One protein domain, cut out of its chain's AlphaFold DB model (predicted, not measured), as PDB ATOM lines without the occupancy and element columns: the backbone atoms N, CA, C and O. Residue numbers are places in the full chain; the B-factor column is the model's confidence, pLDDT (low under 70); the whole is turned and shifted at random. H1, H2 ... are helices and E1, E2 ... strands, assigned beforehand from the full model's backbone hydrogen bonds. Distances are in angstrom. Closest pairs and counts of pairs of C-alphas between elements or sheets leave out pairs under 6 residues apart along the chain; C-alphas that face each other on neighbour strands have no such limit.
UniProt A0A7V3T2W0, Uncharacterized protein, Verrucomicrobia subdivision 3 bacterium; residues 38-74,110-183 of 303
ATOM      1  N   VAL A  38      54.883  44.112 -11.536       94.38
ATOM      2  CA  VAL A  38      54.825  45.009 -10.380       94.38
ATOM      3  C   VAL A  38      55.769  44.478  -9.298       94.38
ATOM      4  O   VAL A  38      55.616  43.322  -8.893       94.38
ATOM      5  N   PRO A  39      56.750  45.271  -8.820       95.31
ATOM      6  CA  PRO A  39      57.596  44.840  -7.714       95.31
ATOM      7  C   PRO A  39      56.746  44.663  -6.455       95.31
ATOM      8  O   PRO A  39      55.717  45.317  -6.287       95.31
ATOM      9  N   ARG A  40      57.175  43.795  -5.543       96.25
ATOM     10  CA  ARG A  40      56.481  43.598  -4.272       96.25
ATOM     11  C   ARG A  40      57.454  43.287  -3.149       96.25
ATOM     12  O   ARG A  40      58.530  42.751  -3.399       96.25
ATOM     13  N   PHE A  41      57.021  43.562  -1.929       98.31
ATOM     14  CA  PHE A  41      57.626  43.025  -0.716       98.31
ATOM     15  C   PHE A  41      56.722  41.938  -0.144       98.31
ATOM     16  O   PHE A  41      55.501  42.069  -0.216       98.31
ATOM     17  N   ASP A  42      57.319  40.899   0.431       97.81
ATOM     18  CA  ASP A  42      56.647  39.834   1.175       97.81
ATOM     19  C   ASP A  42      57.228  39.817   2.599       97.81
ATOM     20  O   ASP A  42      58.448  39.867   2.757       97.81
ATOM     21  N   SER A  43      56.384  39.748   3.628       98.19
ATOM     22  CA  SER A  43      56.839  39.589   5.015       98.19
ATOM     23  C   SER A  43      55.815  38.827   5.862       98.19
ATOM     24  O   SER A  43      54.622  39.131   5.771       98.19
ATOM     25  N   PRO A  44      56.241  37.856   6.692       98.00
ATOM     26  CA  PRO A  44      55.359  37.195   7.643       98.00
ATOM     27  C   PRO A  44      55.024  38.097   8.838       98.00
ATOM     28  O   PRO A  44      55.786  39.001   9.187       98.00
ATOM     29  N   ASP A  45      53.884  37.836   9.471       97.44
ATOM     30  CA  ASP A  45      53.564  38.322  10.812       97.44
ATOM     31  C   ASP A  45      54.111  37.383  11.912       97.44
ATOM     32  O   ASP A  45      54.812  36.406  11.638       97.44
ATOM     33  N   THR A  46      53.778  37.656  13.178       96.81
ATOM     34  CA  THR A  46      54.222  36.848  14.331       96.81
ATOM     35  C   THR A  46      53.636  35.434  14.367       96.81
ATOM     36  O   THR A  46      54.122  34.601  15.124       96.81
ATOM     37  N   GLN A  47      52.585  35.160  13.590       95.44
ATOM     38  CA  GLN A  47      51.955  33.843  13.460       95.44
ATOM     39  C   GLN A  47      52.427  33.105  12.195       95.44
ATOM     40  O   GLN A  47      51.950  32.008  11.907       95.44
ATOM     41  N   GLY A  48      53.364  33.688  11.439       96.12
ATOM     42  CA  GLY A  48      53.883  33.126  10.195       96.12
ATOM     43  C   GLY A  48      52.989  33.370   8.977       96.12
ATOM     44  O   GLY A  48      53.273  32.834   7.905       96.12
ATOM     45  N   VAL A  49      51.927  34.175   9.093       97.56
ATOM     46  CA  VAL A  49      51.068  34.505   7.951       97.56
ATOM     47  C   VAL A  49      51.764  35.535   7.076       97.56
ATOM     48  O   VAL A  49      52.117  36.618   7.533       97.56
ATOM     49  N   VAL A  50      51.952  35.209   5.797       98.19
ATOM     50  CA  VAL A  50      52.635  36.090   4.844       98.19
ATOM     51  C   VAL A  50      51.699  37.192   4.358       98.19
ATOM     52  O   VAL A  50      50.627  36.925   3.810       98.19
ATOM     53  N   TYR A  51      52.159  38.431   4.475       98.62
ATOM     54  CA  TYR A  51      51.563  39.606   3.855       98.62
ATOM     55  C   TYR A  51      52.447  40.100   2.707       98.62
ATOM     56  O   TYR A  51      53.661  39.898   2.720       98.62
ATOM     57  N   SER A  52      51.849  40.759   1.717       98.50
ATOM     58  CA  SER A  52      52.574  41.424   0.637       98.50
ATOM     59  C   SER A  52      52.141  42.877   0.459       98.50
ATOM     60  O   SER A  52      51.006  43.249   0.769       98.50
ATOM     61  N   LYS A  53      53.063  43.702  -0.045       98.50
ATOM     62  CA  LYS A  53      52.845  45.105  -0.425       98.50
ATOM     63  C   LYS A  53      53.298  45.324  -1.861       98.50
ATOM     64  O   LYS A  53      54.383  44.874  -2.221       98.50
ATOM     65  N   ILE A  54      52.522  46.070  -2.644       97.75
ATOM     66  CA  ILE A  54      52.898  46.557  -3.984       97.75
ATOM     67  C   ILE A  54      53.020  48.099  -4.009       97.75
ATOM     68  O   ILE A  54      52.581  48.766  -3.066       97.75
ATOM     69  N   PRO A  55      53.620  48.721  -5.042       96.75
ATOM     70  CA  PRO A  55      53.564  50.162  -5.234       96.75
ATOM     71  C   PRO A  55      52.126  50.662  -5.318       96.75
ATOM     72  O   PRO A  55      51.222  49.959  -5.764       96.75
ATOM     73  N   LYS A  56      51.920  51.919  -4.929       95.94
ATOM     74  CA  LYS A  56      50.633  52.586  -5.108       95.94
ATOM     75  C   LYS A  56      50.324  52.694  -6.606       95.94
ATOM     76  O   LYS A  56      51.052  53.374  -7.327       95.94
ATOM     77  N   LEU A  57      49.228  52.079  -7.048       96.19
ATOM     78  CA  LEU A  57      48.682  52.261  -8.394       96.19
ATOM     79  C   LEU A  57      47.429  53.132  -8.296       96.19
ATOM     80  O   LEU A  57      46.513  52.823  -7.530       96.19
ATOM     81  N   GLN A  58      47.413  54.237  -9.039       96.19
ATOM     82  CA  GLN A  58      46.374  55.258  -8.945       96.19
ATOM     83  C   GLN A  58      45.681  55.475 -10.290       96.19
ATOM     84  O   GLN A  58      46.329  55.582 -11.326       96.19
ATOM     85  N   PHE A  59      44.359  55.593 -10.235       95.81
ATOM     86  CA  PHE A  59      43.475  55.835 -11.363       95.81
ATOM     87  C   PHE A  59      42.801  57.203 -11.212       95.81
ATOM     88  O   PHE A  59      42.410  57.573 -10.098       95.81
ATOM     89  N   PRO A  60      42.629  57.960 -12.308       93.50
ATOM     90  CA  PRO A  60      41.848  59.187 -12.286       93.50
ATOM     91  C   PRO A  60      40.364  58.830 -12.158       93.50
ATOM     92  O   PRO A  60      39.774  58.268 -13.078       93.50
ATOM     93  N   VAL A  61      39.769  59.139 -11.007       96.44
ATOM     94  CA  VAL A  61      38.348  58.890 -10.736       96.44
ATOM     95  C   VAL A  61      37.569  60.193 -10.679       96.44
ATOM     96  O   VAL A  61      38.048  61.187 -10.136       96.44
ATOM     97  N   ASP A  62      36.360  60.187 -11.230       95.06
ATOM     98  CA  ASP A  62      35.418  61.289 -11.054       95.06
ATOM     99  C   ASP A  62      34.724  61.244  -9.678       95.06
ATOM    100  O   ASP A  62      34.941  60.340  -8.864       95.06
ATOM    101  N   SER A  63      33.846  62.215  -9.412       94.94
ATOM    102  CA  SER A  63      33.079  62.297  -8.160       94.94
ATOM    103  C   SER A  63      32.158  61.093  -7.914       94.94
ATOM    104  O   SER A  63      31.774  60.831  -6.774       94.94
ATOM    105  N   GLN A  64      31.831  60.324  -8.955       95.69
ATOM    106  CA  GLN A  64      31.037  59.098  -8.872       95.69
ATOM    107  C   GLN A  64      31.910  57.848  -8.689       95.69
ATOM    108  O   GLN A  64      31.389  56.741  -8.549       95.69
ATOM    109  N   GLY A  65      33.236  57.997  -8.639       97.31
ATOM    110  CA  GLY A  65      34.171  56.881  -8.555       97.31
ATOM    111  C   GLY A  65      34.353  56.148  -9.879       97.31
ATOM    112  O   GLY A  65      34.706  54.977  -9.864       97.31
ATOM    113  N   ARG A  66      34.091  56.777 -11.026       97.44
ATOM    114  CA  ARG A  66      34.321  56.166 -12.341       97.44
ATOM    115  C   ARG A  66      35.685  56.580 -12.865       97.44
ATOM    116  O   ARG A  66      36.002  57.767 -12.855       97.44
ATOM    117  N   ALA A  67      36.450  55.626 -13.382       95.88
ATOM    118  CA  ALA A  67      37.575  55.915 -14.264       95.88
ATOM    119  C   ALA A  67      37.229  55.428 -15.674       95.88
ATOM    120  O   ALA A  67      37.012  54.234 -15.892       95.88
ATOM    121  N   VAL A  68      37.145  56.361 -16.622       93.56
ATOM    122  CA  VAL A  68      36.924  56.068 -18.044       93.56
ATOM    123  C   VAL A  68      38.254  55.665 -18.669       93.56
ATOM    124  O   VAL A  68      39.228  56.404 -18.548       93.56
ATOM    125  N   LEU A  69      38.294  54.505 -19.328       93.00
ATOM    126  CA  LEU A  69      39.525  53.956 -19.908       93.00
ATOM    127  C   LEU A  69      39.453  53.839 -21.432       93.00
ATOM    128  O   LEU A  69      40.440  54.091 -22.114       93.00
ATOM    129  N   VAL A  70      38.293  53.463 -21.978       93.81
ATOM    130  CA  VAL A  70      38.105  53.255 -23.418       93.81
ATOM    131  C   VAL A  70      36.750  53.814 -23.846       93.81
ATOM    132  O   VAL A  70      35.710  53.439 -23.310       93.81
ATOM    133  N   GLN A  71      36.749  54.686 -24.850       93.12
ATOM    134  CA  GLN A  71      35.544  55.235 -25.473       93.12
ATOM    135  C   GLN A  71      35.700  55.254 -26.996       93.12
ATOM    136  O   GLN A  71      36.800  55.062 -27.508       93.12
ATOM    137  N   ASP A  72      34.597  55.481 -27.710       93.81
ATOM    138  CA  ASP A  72      34.592  55.685 -29.165       93.81
ATOM    139  C   ASP A  72      35.249  54.559 -29.987       93.81
ATOM    140  O   ASP A  72      35.712  54.793 -31.106       93.81
ATOM    141  N   VAL A  73      35.244  53.317 -29.475       93.44
ATOM    142  CA  VAL A  73      35.795  52.154 -30.189       93.44
ATOM    143  C   VAL A  73      35.143  52.056 -31.560       93.44
ATOM    144  O   VAL A  73      33.929  51.882 -31.678       93.44
ATOM    145  N   THR A  74      35.961  52.202 -32.596       92.94
ATOM    146  CA  THR A  74      35.510  52.255 -33.982       92.94
ATOM    147  C   THR A  74      36.438  51.408 -34.831       92.94
ATOM    148  O   THR A  74      37.654  51.587 -34.819       92.94
ATOM    149  N   THR A 110      31.349  44.910 -24.020       93.50
ATOM    150  CA  THR A 110      31.035  44.041 -22.891       93.50
ATOM    151  C   THR A 110      32.249  43.986 -21.978       93.50
ATOM    152  O   THR A 110      33.342  44.427 -22.341       93.50
ATOM    153  N   THR A 111      32.066  43.481 -20.763       94.62
ATOM    154  CA  THR A 111      33.180  43.318 -19.841       94.62
ATOM    155  C   THR A 111      32.952  42.173 -18.871       94.62
ATOM    156  O   THR A 111      31.854  41.627 -18.793       94.62
ATOM    157  N   HIS A 112      34.020  41.795 -18.184       93.25
ATOM    158  CA  HIS A 112      34.056  40.777 -17.153       93.25
ATOM    159  C   HIS A 112      35.051  41.215 -16.077       93.25
ATOM    160  O   HIS A 112      35.960  42.009 -16.354       93.25
ATOM    161  N   THR A 113      34.888  40.674 -14.874       94.00
ATOM    162  CA  THR A 113      35.795  40.928 -13.757       94.00
ATOM    163  C   THR A 113      37.218  40.488 -14.120       94.00
ATOM    164  O   THR A 113      37.417  39.322 -14.493       94.00
ATOM    165  N   PRO A 114      38.221  41.386 -14.055       91.31
ATOM    166  CA  PRO A 114      39.599  41.036 -14.365       91.31
ATOM    167  C   PRO A 114      40.155  40.016 -13.375       91.31
ATOM    168  O   PRO A 114      39.805  40.004 -12.196       91.31
ATOM    169  N   ARG A 115      41.081  39.185 -13.854       92.56
ATOM    170  CA  ARG A 115      41.842  38.264 -13.007       92.56
ATOM    171  C   ARG A 115      43.244  38.809 -12.804       92.56
ATOM    172  O   ARG A 115      43.866  39.265 -13.758       92.56
ATOM    173  N   TYR A 116      43.732  38.701 -11.576       94.12
ATOM    174  CA  TYR A 116      45.079  39.106 -11.200       94.12
ATOM    175  C   TYR A 116      45.784  37.953 -10.488       94.12
ATOM    176  O   TYR A 116      45.142  37.137  -9.818       94.12
ATOM    177  N   ASP A 117      47.106  37.916 -10.595       94.81
ATOM    178  CA  ASP A 117      47.949  37.013  -9.823       94.81
ATOM    179  C   ASP A 117      49.140  37.754  -9.207       94.81
ATOM    180  O   ASP A 117      49.524  38.844  -9.632       94.81
ATOM    181  N   GLN A 118      49.703  37.154  -8.163       94.62
ATOM    182  CA  GLN A 118      50.979  37.535  -7.583       94.62
ATOM    183  C   GLN A 118      51.890  36.310  -7.536       94.62
ATOM    184  O   GLN A 118      51.811  35.499  -6.611       94.62
ATOM    185  N   ALA A 119      52.822  36.222  -8.490       92.38
ATOM    186  CA  ALA A 119      53.743  35.088  -8.660       92.38
ATOM    187  C   ALA A 119      53.000  33.743  -8.689       92.38
ATOM    188  O   ALA A 119      53.295  32.839  -7.907       92.38
ATOM    189  N   GLY A 120      51.985  33.649  -9.550       93.19
ATOM    190  CA  GLY A 120      51.207  32.426  -9.740       93.19
ATOM    191  C   GLY A 120      50.157  32.151  -8.660       93.19
ATOM    192  O   GLY A 120      49.383  31.208  -8.807       93.19
ATOM    193  N   LYS A 121      50.072  32.971  -7.600       95.75
ATOM    194  CA  LYS A 121      48.972  32.910  -6.623       95.75
ATOM    195  C   LYS A 121      47.841  33.845  -7.056       95.75
ATOM    196  O   LYS A 121      48.088  35.050  -7.147       95.75
ATOM    197  N   PRO A 122      46.613  33.350  -7.289       97.44
ATOM    198  CA  PRO A 122      45.483  34.204  -7.639       97.44
ATOM    199  C   PRO A 122      45.216  35.260  -6.565       97.44
ATOM    200  O   PRO A 122      45.277  34.963  -5.366       97.44
ATOM    201  N   ILE A 123      44.885  36.473  -6.998       97.38
ATOM    202  CA  ILE A 123      44.424  37.538  -6.109       97.38
ATOM    203  C   ILE A 123      42.894  37.491  -6.008       97.38
ATOM    204  O   ILE A 123      42.212  37.270  -7.007       97.38
ATOM    205  N   ALA A 124      42.357  37.724  -4.812       97.25
ATOM    206  CA  ALA A 124      40.926  37.869  -4.547       97.25
ATOM    207  C   ALA A 124      40.636  39.150  -3.745       97.25
ATOM    208  O   ALA A 124      41.521  39.666  -3.060       97.25
ATOM    209  N   GLY A 125      39.399  39.647  -3.799       96.81
ATOM    210  CA  GLY A 125      38.942  40.813  -3.036       96.81
ATOM    211  C   GLY A 125      39.177  42.158  -3.726       96.81
ATOM    212  O   GLY A 125      38.705  43.179  -3.235       96.81
ATOM    213  N   VAL A 126      39.856  42.191  -4.877       97.25
ATOM    214  CA  VAL A 126      40.031  43.431  -5.658       97.25
ATOM    215  C   VAL A 126      38.688  43.911  -6.208       97.25
ATOM    216  O   VAL A 126      38.414  45.109  -6.186       97.25
ATOM    217  N   GLU A 127      37.824  42.977  -6.607       96.56
ATOM    218  CA  GLU A 127      36.465  43.221  -7.097       96.56
ATOM    219  C   GLU A 127      35.566  43.947  -6.082       96.56
ATOM    220  O   GLU A 127      34.591  44.595  -6.455       96.56
ATOM    221  N   GLN A 128      35.912  43.886  -4.791       97.06
ATOM    222  CA  GLN A 128      35.211  44.618  -3.732       97.06
ATOM    223  C   GLN A 128      35.605  46.102  -3.697       97.06
ATOM    224  O   GLN A 128      34.819  46.940  -3.256       97.06
ATOM    225  N   ALA A 129      36.810  46.443  -4.165       97.38
ATOM    226  CA  ALA A 129      37.276  47.824  -4.265       97.38
ATOM    227  C   ALA A 129      36.794  48.488  -5.562       97.38
ATOM    228  O   ALA A 129      36.333  49.634  -5.550       97.38
ATOM    229  N   PHE A 130      36.882  47.767  -6.679       97.06
ATOM    230  CA  PHE A 130      36.349  48.199  -7.966       97.06
ATOM    231  C   PHE A 130      36.115  47.012  -8.896       97.06
ATOM    232  O   PHE A 130      36.787  45.993  -8.790       97.06
ATOM    233  N   ASP A 131      35.242  47.193  -9.884       96.88
ATOM    234  CA  ASP A 131      35.123  46.255 -11.001       96.88
ATOM    235  C   ASP A 131      34.978  46.996 -12.336       96.88
ATOM    236  O   ASP A 131      34.735  48.209 -12.386       96.88
ATOM    237  N   THR A 132      35.169  46.280 -13.436       96.12
ATOM    238  CA  THR A 132      34.969  46.803 -14.780       96.12
ATOM    239  C   THR A 132      33.494  47.079 -15.041       96.12
ATOM    240  O   THR A 132      32.589  46.386 -14.572       96.12
ATOM    241  N   ARG A 133      33.224  48.124 -15.823       96.75
ATOM    242  CA  ARG A 133      31.864  48.484 -16.216       96.75
ATOM    243  C   ARG A 133      31.844  49.080 -17.612       96.75
ATOM    244  O   ARG A 133      32.744  49.816 -18.008       96.75
ATOM    245  N   VAL A 134      30.775  48.778 -18.344       96.69
ATOM    246  CA  VAL A 134      30.381  49.550 -19.524       96.69
ATOM    247  C   VAL A 134      29.365  50.587 -19.058       96.69
ATOM    248  O   VAL A 134      28.259  50.249 -18.632       96.69
ATOM    249  N   PHE A 135      29.776  51.847 -19.063       96.38
ATOM    250  CA  PHE A 135      28.954  52.998 -18.727       96.38
ATOM    251  C   PHE A 135      28.052  53.401 -19.901       96.38
ATOM    252  O   PHE A 135      28.171  52.903 -21.027       96.38
ATOM    253  N   GLU A 136      27.145  54.338 -19.628       94.81
ATOM    254  CA  GLU A 136      26.294  54.954 -20.643       94.81
ATOM    255  C   GLU A 136      27.117  55.500 -21.821       94.81
ATOM    256  O   GLU A 136      28.198  56.067 -21.646       94.81
ATOM    257  N   GLY A 137      26.594  55.337 -23.037       94.00
ATOM    258  CA  GLY A 137      27.290  55.743 -24.256       94.00
ATOM    259  C   GLY A 137      28.357  54.751 -24.718       94.00
ATOM    260  O   GLY A 137      29.203  55.131 -25.519       94.00
ATOM    261  N   ASN A 138      28.307  53.495 -24.250       95.50
ATOM    262  CA  ASN A 138      29.213  52.426 -24.682       95.50
ATOM    263  C   ASN A 138      30.683  52.733 -24.347       95.50
ATOM    264  O   ASN A 138      31.581  52.544 -25.166       95.50
ATOM    265  N   VAL A 139      30.905  53.243 -23.133       95.25
ATOM    266  CA  VAL A 139      32.218  53.636 -22.610       95.25
ATOM    267  C   VAL A 139      32.672  52.596 -21.600       95.25
ATOM    268  O   VAL A 139      31.970  52.332 -20.631       95.25
ATOM    269  N   TRP A 140      33.839  52.005 -21.805       95.44
ATOM    270  CA  TRP A 140      34.395  51.011 -20.899       95.44
ATOM    271  C   TRP A 140      35.378  51.639 -19.905       95.44
ATOM    272  O   TRP A 140      36.165  52.529 -20.239       95.44
ATOM    273  N   GLY A 141      35.339  51.167 -18.664       95.69
ATOM    274  CA  GLY A 141      36.254  51.595 -17.616       95.69
ATOM    275  C   GLY A 141      36.068  50.802 -16.331       95.69
ATOM    276  O   GLY A 141      35.589  49.667 -16.365       95.69
ATOM    277  N   VAL A 142      36.430  51.406 -15.200       96.50
ATOM    278  CA  VAL A 142      36.286  50.804 -13.866       96.50
ATOM    279  C   VAL A 142      35.421  51.666 -12.952       96.50
ATOM    280  O   VAL A 142      35.517  52.897 -12.956       96.50
ATOM    281  N   GLN A 143      34.559  51.016 -12.175       98.00
ATOM    282  CA  GLN A 143      33.720  51.630 -11.152       98.00
ATOM    283  C   GLN A 143      34.285  51.292  -9.776       98.00
ATOM    284  O   GLN A 143      34.297  50.134  -9.376       98.00
ATOM    285  N   TRP A 144      34.686  52.319  -9.039       98.19
ATOM    286  CA  TRP A 144      35.148  52.216  -7.665       98.19
ATOM    287  C   TRP A 144      33.976  52.264  -6.693       98.19
ATOM    288  O   TRP A 144      33.086  53.118  -6.810       98.19
ATOM    289  N   PHE A 145      34.001  51.371  -5.709       97.75
ATOM    290  CA  PHE A 145      32.960  51.224  -4.700       97.75
ATOM    291  C   PHE A 145      33.396  51.816  -3.361       97.75
ATOM    292  O   PHE A 145      34.582  52.010  -3.090       97.75
ATOM    293  N   THR A 146      32.423  52.108  -2.503       97.00
ATOM    294  CA  THR A 146      32.706  52.353  -1.085       97.00
ATOM    295  C   THR A 146      33.038  51.016  -0.435       97.00
ATOM    296  O   THR A 146      32.241  50.085  -0.510       97.00
ATOM    297  N   ASN A 147      34.216  50.919   0.172       96.75
ATOM    298  CA  ASN A 147      34.754  49.693   0.752       96.75
ATOM    299  C   ASN A 147      35.753  50.048   1.874       96.75
ATOM    300  O   ASN A 147      36.077  51.222   2.061       96.75
ATOM    301  N   ASN A 148      36.236  49.049   2.613       96.25
ATOM    302  CA  ASN A 148      37.237  49.212   3.674       96.25
ATOM    303  C   ASN A 148      38.676  48.862   3.239       96.25
ATOM    304  O   ASN A 148      39.599  49.093   4.008       96.25
ATOM    305  N   ILE A 149      38.881  48.332   2.030       97.31
ATOM    306  CA  ILE A 149      40.173  47.851   1.516       97.31
ATOM    307  C   ILE A 149      41.029  49.013   1.001       97.31
ATOM    308  O   ILE A 149      42.199  49.141   1.366       97.31
ATOM    309  N   SER A 150      40.471  49.856   0.129       96.50
ATOM    310  CA  SER A 150      41.194  50.977  -0.467       96.50
ATOM    311  C   SER A 150      40.293  52.170  -0.817       96.50
ATOM    312  O   SER A 150      39.121  52.001  -1.177       96.50
ATOM    313  N   PRO A 151      40.830  53.405  -0.754       96.38
ATOM    314  CA  PRO A 151      40.133  54.584  -1.256       96.38
ATOM    315  C   PRO A 151      39.818  54.483  -2.752       96.38
ATOM    316  O   PRO A 151      40.554  53.857  -3.520       96.38
ATOM    317  N   LYS A 152      38.764  55.180  -3.193       97.62
ATOM    318  CA  LYS A 152      38.417  55.275  -4.617       97.62
ATOM    319  C   LYS A 152      39.607  55.795  -5.429       97.62
ATOM    320  O   LYS A 152      40.235  56.787  -5.066       97.62
ATOM    321  N   GLY A 153      39.887  55.122  -6.540       97.31
ATOM    322  CA  GLY A 153      41.003  55.427  -7.428       97.31
ATOM    323  C   GLY A 153      42.334  54.809  -7.009       97.31
ATOM    324  O   GLY A 153      43.305  54.989  -7.735       97.31
ATOM    325  N   LEU A 154      42.420  54.087  -5.885       97.69
ATOM    326  CA  LEU A 154      43.652  53.437  -5.435       97.69
ATOM    327  C   LEU A 154      43.514  51.921  -5.462       97.69
ATOM    328  O   LEU A 154      42.732  51.350  -4.703       97.69
ATOM    329  N   PHE A 155      44.301  51.260  -6.310       97.50
ATOM    330  CA  PHE A 155      44.331  49.799  -6.349       97.50
ATOM    331  C   PHE A 155      44.775  49.254  -4.980       97.50
ATOM    332  O   PHE A 155      45.672  49.855  -4.375       97.50
ATOM    333  N   PRO A 156      44.185  48.150  -4.477       97.88
ATOM    334  CA  PRO A 156      44.587  47.566  -3.203       97.88
ATOM    335  C   PRO A 156      46.098  47.347  -3.118       97.88
ATOM    336  O   PRO A 156      46.701  46.719  -3.984       97.88
ATOM    337  N   GLN A 157      46.718  47.902  -2.080       98.00
ATOM    338  CA  GLN A 157      48.175  47.895  -1.954       98.00
ATOM    339  C   GLN A 157      48.694  46.678  -1.181       98.00
ATOM    340  O   GLN A 157      49.833  46.257  -1.392       98.00
ATOM    341  N   TYR A 158      47.869  46.132  -0.287       98.62
ATOM    342  CA  TYR A 158      48.251  45.103   0.668       98.62
ATOM    343  C   TYR A 158      47.436  43.836   0.469       98.62
ATOM    344  O   TYR A 158      46.233  43.892   0.204       98.62
ATOM    345  N   PHE A 159      48.098  42.693   0.629       98.56
ATOM    346  CA  PHE A 159      47.460  41.395   0.482       98.56
ATOM    347  C   PHE A 159      47.906  40.437   1.576       98.56
ATOM    348  O   PHE A 159      49.078  40.397   1.939       98.56
ATOM    349  N   LYS A 160      46.973  39.630   2.069       98.38
ATOM    350  CA  LYS A 160      47.215  38.550   3.024       98.38
ATOM    351  C   LYS A 160      47.182  37.211   2.304       98.38
ATOM    352  O   LYS A 160      46.299  36.970   1.480       98.38
ATOM    353  N   GLU A 161      48.115  36.322   2.611       97.81
ATOM    354  CA  GLU A 161      48.063  34.958   2.101       97.81
ATOM    355  C   GLU A 161      47.046  34.106   2.872       97.81
ATOM    356  O   GLU A 161      47.150  33.942   4.087       97.81
ATOM    357  N   VAL A 162      46.061  33.551   2.159       96.56
ATOM    358  CA  VAL A 162      45.030  32.665   2.721       96.56
ATOM    359  C   VAL A 162      44.724  31.556   1.719       96.56
ATOM    360  O   VAL A 162      44.303  31.830   0.597       96.56
ATOM    361  N   GLY A 163      44.935  30.293   2.107       93.81
ATOM    362  CA  GLY A 163      44.558  29.131   1.289       93.81
ATOM    363  C   GLY A 163      45.154  29.136  -0.126       93.81
ATOM    364  O   GLY A 163      44.447  28.854  -1.089       93.81
ATOM    365  N   GLY A 164      46.424  29.534  -0.267       94.00
ATOM    366  CA  GLY A 164      47.114  29.619  -1.563       94.00
ATOM    367  C   GLY A 164      46.730  30.824  -2.435       94.00
ATOM    368  O   GLY A 164      47.203  30.929  -3.565       94.00
ATOM    369  N   LYS A 165      45.905  31.748  -1.926       97.50
ATOM    370  CA  LYS A 165      45.512  32.999  -2.594       97.50
ATOM    371  C   LYS A 165      46.120  34.213  -1.903       97.50
ATOM    372  O   LYS A 165      46.488  34.151  -0.731       97.50
ATOM    373  N   ARG A 166      46.157  35.340  -2.613       97.69
ATOM    374  CA  ARG A 166      46.437  36.668  -2.052       97.69
ATOM    375  C   ARG A 166      45.127  37.438  -1.924       97.69
ATOM    376  O   ARG A 166      44.518  37.796  -2.922       97.69
ATOM    377  N   VAL A 167      44.663  37.661  -0.706       98.38
ATOM    378  CA  VAL A 167      43.410  38.379  -0.442       98.38
ATOM    379  C   VAL A 167      43.733  39.841  -0.179       98.38
ATOM    380  O   VAL A 167      44.558  40.122   0.686       98.38
ATOM    381  N   ALA A 168      43.117  40.759  -0.921       98.50
ATOM    382  CA  ALA A 168      43.260  42.195  -0.698       98.50
ATOM    383  C   ALA A 168      42.770  42.574   0.710       98.50
ATOM    384  O   ALA A 168      41.699  42.138   1.128       98.50
ATOM    385  N   VAL A 169      43.551  43.375   1.436       98.62
ATOM    386  CA  VAL A 169      43.232  43.815   2.803       98.62
ATOM    387  C   VAL A 169      43.474  45.310   2.972       98.62
ATOM    388  O   VAL A 169      44.250  45.914   2.225       98.62
ATOM    389  N   ALA A 170      42.815  45.908   3.964       98.38
ATOM    390  CA  ALA A 170      43.060  47.292   4.334       98.38
ATOM    391  C   ALA A 170      44.477  47.457   4.896       98.38
ATOM    392  O   ALA A 170      45.032  46.542   5.505       98.38
ATOM    393  N   ALA A 171      45.050  48.657   4.775       97.88
ATOM    394  CA  ALA A 171      46.334  48.959   5.411       97.88
ATOM    395  C   ALA A 171      46.281  48.757   6.942       97.88
ATOM    396  O   ALA A 171      47.246  48.281   7.534       97.88
ATOM    397  N   SER A 172      45.144  49.055   7.581       97.88
ATOM    398  CA  SER A 172      44.934  48.843   9.020       97.88
ATOM    399  C   SER A 172      45.017  47.378   9.454       97.88
ATOM    400  O   SER A 172      45.303  47.113  10.618       97.88
ATOM    401  N   ASP A 173      44.799  46.437   8.533       97.88
ATOM    402  CA  ASP A 173      44.739  45.000   8.827       97.88
ATOM    403  C   ASP A 173      46.105  44.311   8.654       97.88
ATOM    404  O   ASP A 173      46.231  43.097   8.839       97.88
ATOM    405  N   VAL A 174      47.132  45.075   8.268       98.31
ATOM    406  CA  VAL A 174      48.507  44.598   8.104       98.31
ATOM    407  C   VAL A 174      49.259  44.776   9.426       98.31
ATOM    408  O   VAL A 174      49.485  45.921   9.836       98.31
ATOM    409  N   PRO A 175      49.688  43.685  10.094       98.38
ATOM    410  CA  PRO A 175      50.352  43.771  11.389       98.38
ATOM    411  C   PRO A 175      51.650  44.578  11.327       98.38
ATOM    412  O   PRO A 175      52.461  44.399  10.415       98.38
ATOM    413  N   ALA A 176      51.900  45.408  12.345       97.75
ATOM    414  CA  ALA A 176      53.126  46.205  12.446       97.75
ATOM    415  C   ALA A 176      54.402  45.341  12.412       97.75
ATOM    416  O   ALA A 176      55.407  45.755  11.840       97.75
ATOM    417  N   ALA A 177      54.334  44.114  12.945       97.44
ATOM    418  CA  ALA A 177      55.430  43.145  12.935       97.44
ATOM    419  C   ALA A 177      55.914  42.757  11.523       97.44
ATOM    420  O   ALA A 177      57.043  42.307  11.378       97.44
ATOM    421  N   THR A 178      55.095  42.959  10.484       98.38
ATOM    422  CA  THR A 178      55.502  42.711   9.090       98.38
ATOM    423  C   THR A 178      56.486  43.760   8.559       98.38
ATOM    424  O   THR A 178      57.110  43.547   7.526       98.38
ATOM    425  N   GLY A 179      56.569  44.942   9.183       98.19
ATOM    426  CA  GLY A 179      57.375  46.066   8.693       98.19
ATOM    427  C   GLY A 179      56.955  46.627   7.322       98.19
ATOM    428  O   GLY A 179      57.625  47.507   6.784       98.19
ATOM    429  N   LEU A 180      55.863  46.138   6.716       98.44
ATOM    430  CA  LEU A 180      55.487  46.488   5.341       98.44
ATOM    431  C   LEU A 180      55.078  47.957   5.197       98.44
ATOM    432  O   LEU A 180      55.308  48.560   4.148       98.44
ATOM    433  N   HIS A 181      54.512  48.569   6.238       98.00
ATOM    434  CA  HIS A 181      54.141  49.989   6.213       98.00
ATOM    435  C   HIS A 181      55.343  50.889   5.923       98.00
ATOM    436  O   HIS A 181      55.214  51.829   5.143       98.00
ATOM    437  N   GLN A 182      56.515  50.534   6.458       97.62
ATOM    438  CA  GLN A 182      57.764  51.286   6.317       97.62
ATOM    439  C   GLN A 182      58.521  50.980   5.017       97.62
ATOM    440  O   GLN A 182      59.446  51.706   4.669       97.62
ATOM    441  N   GLN A 183      58.154  49.920   4.289       97.56
ATOM    442  CA  GLN A 183      58.826  49.562   3.040       97.56
ATOM    443  C   GLN A 183      58.515  50.564   1.926       97.56
ATOM    444  O   GLN A 183      57.347  50.861   1.650       97.56
TER     445      GLN A 183
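Overview. This is residues 38 to 74 and 110 to 183 of the 303 residues of an uncharacterized protein of Verrucomicrobia subdivision 3 bacterium (UniProt A0A7V3T2W0). With little regular structure, two small, strongly twisted sheets sit end to end, H1 between them: E1-E2-E7-E8-E4, mixed, and E3-E6-E5, antiparallel. Mostly strand, the 111 printed residues have eight named strands and one helix, H1, between E4 and E5. The whole is only just compact, close to loose, with a radius of gyration of the C-alphas of 15.4 A, spanning 52 by 28 by 21 A.

Arrangement. Hairpin E1, residues 41 to 44, and E2, 50 to 53, has N 43 and O 51 at 2.9 A. E7, 158 to 162, is antiparallel to E2, N 52 and O 159 at 2.8 A. E7 and E8, 165 to 169, form a hairpin, N 160 and O 167 at 2.8 A. E4, 121 to 124, is parallel to E8, N 166 and O 122 at 2.9 A. E3, 66 to 70, is antiparallel to E6, 139 to 144, N 67 and O 142 at 2.9 A. E5, 130 to 135, and E6 form a hairpin, N 133 and O 141 at 2.9 A. H1, 126 to 129, too short for O i to N i+4 pairs, only grazes both sheets.

Along the chain. E1 begins at C-alpha 41 (57.626, 43.025, -0.716); E8 ends at C-alpha 169 (43.232, 43.815, 2.803). E6 is 15.3 A long.

Size, cuts and confidence. Residues 75 to 109 are not printed; C-alphas 74 and 110 are 14.5 A apart. Links E2 to E3 and E6 to E7 are long. No printed residue is under pLDDT 70.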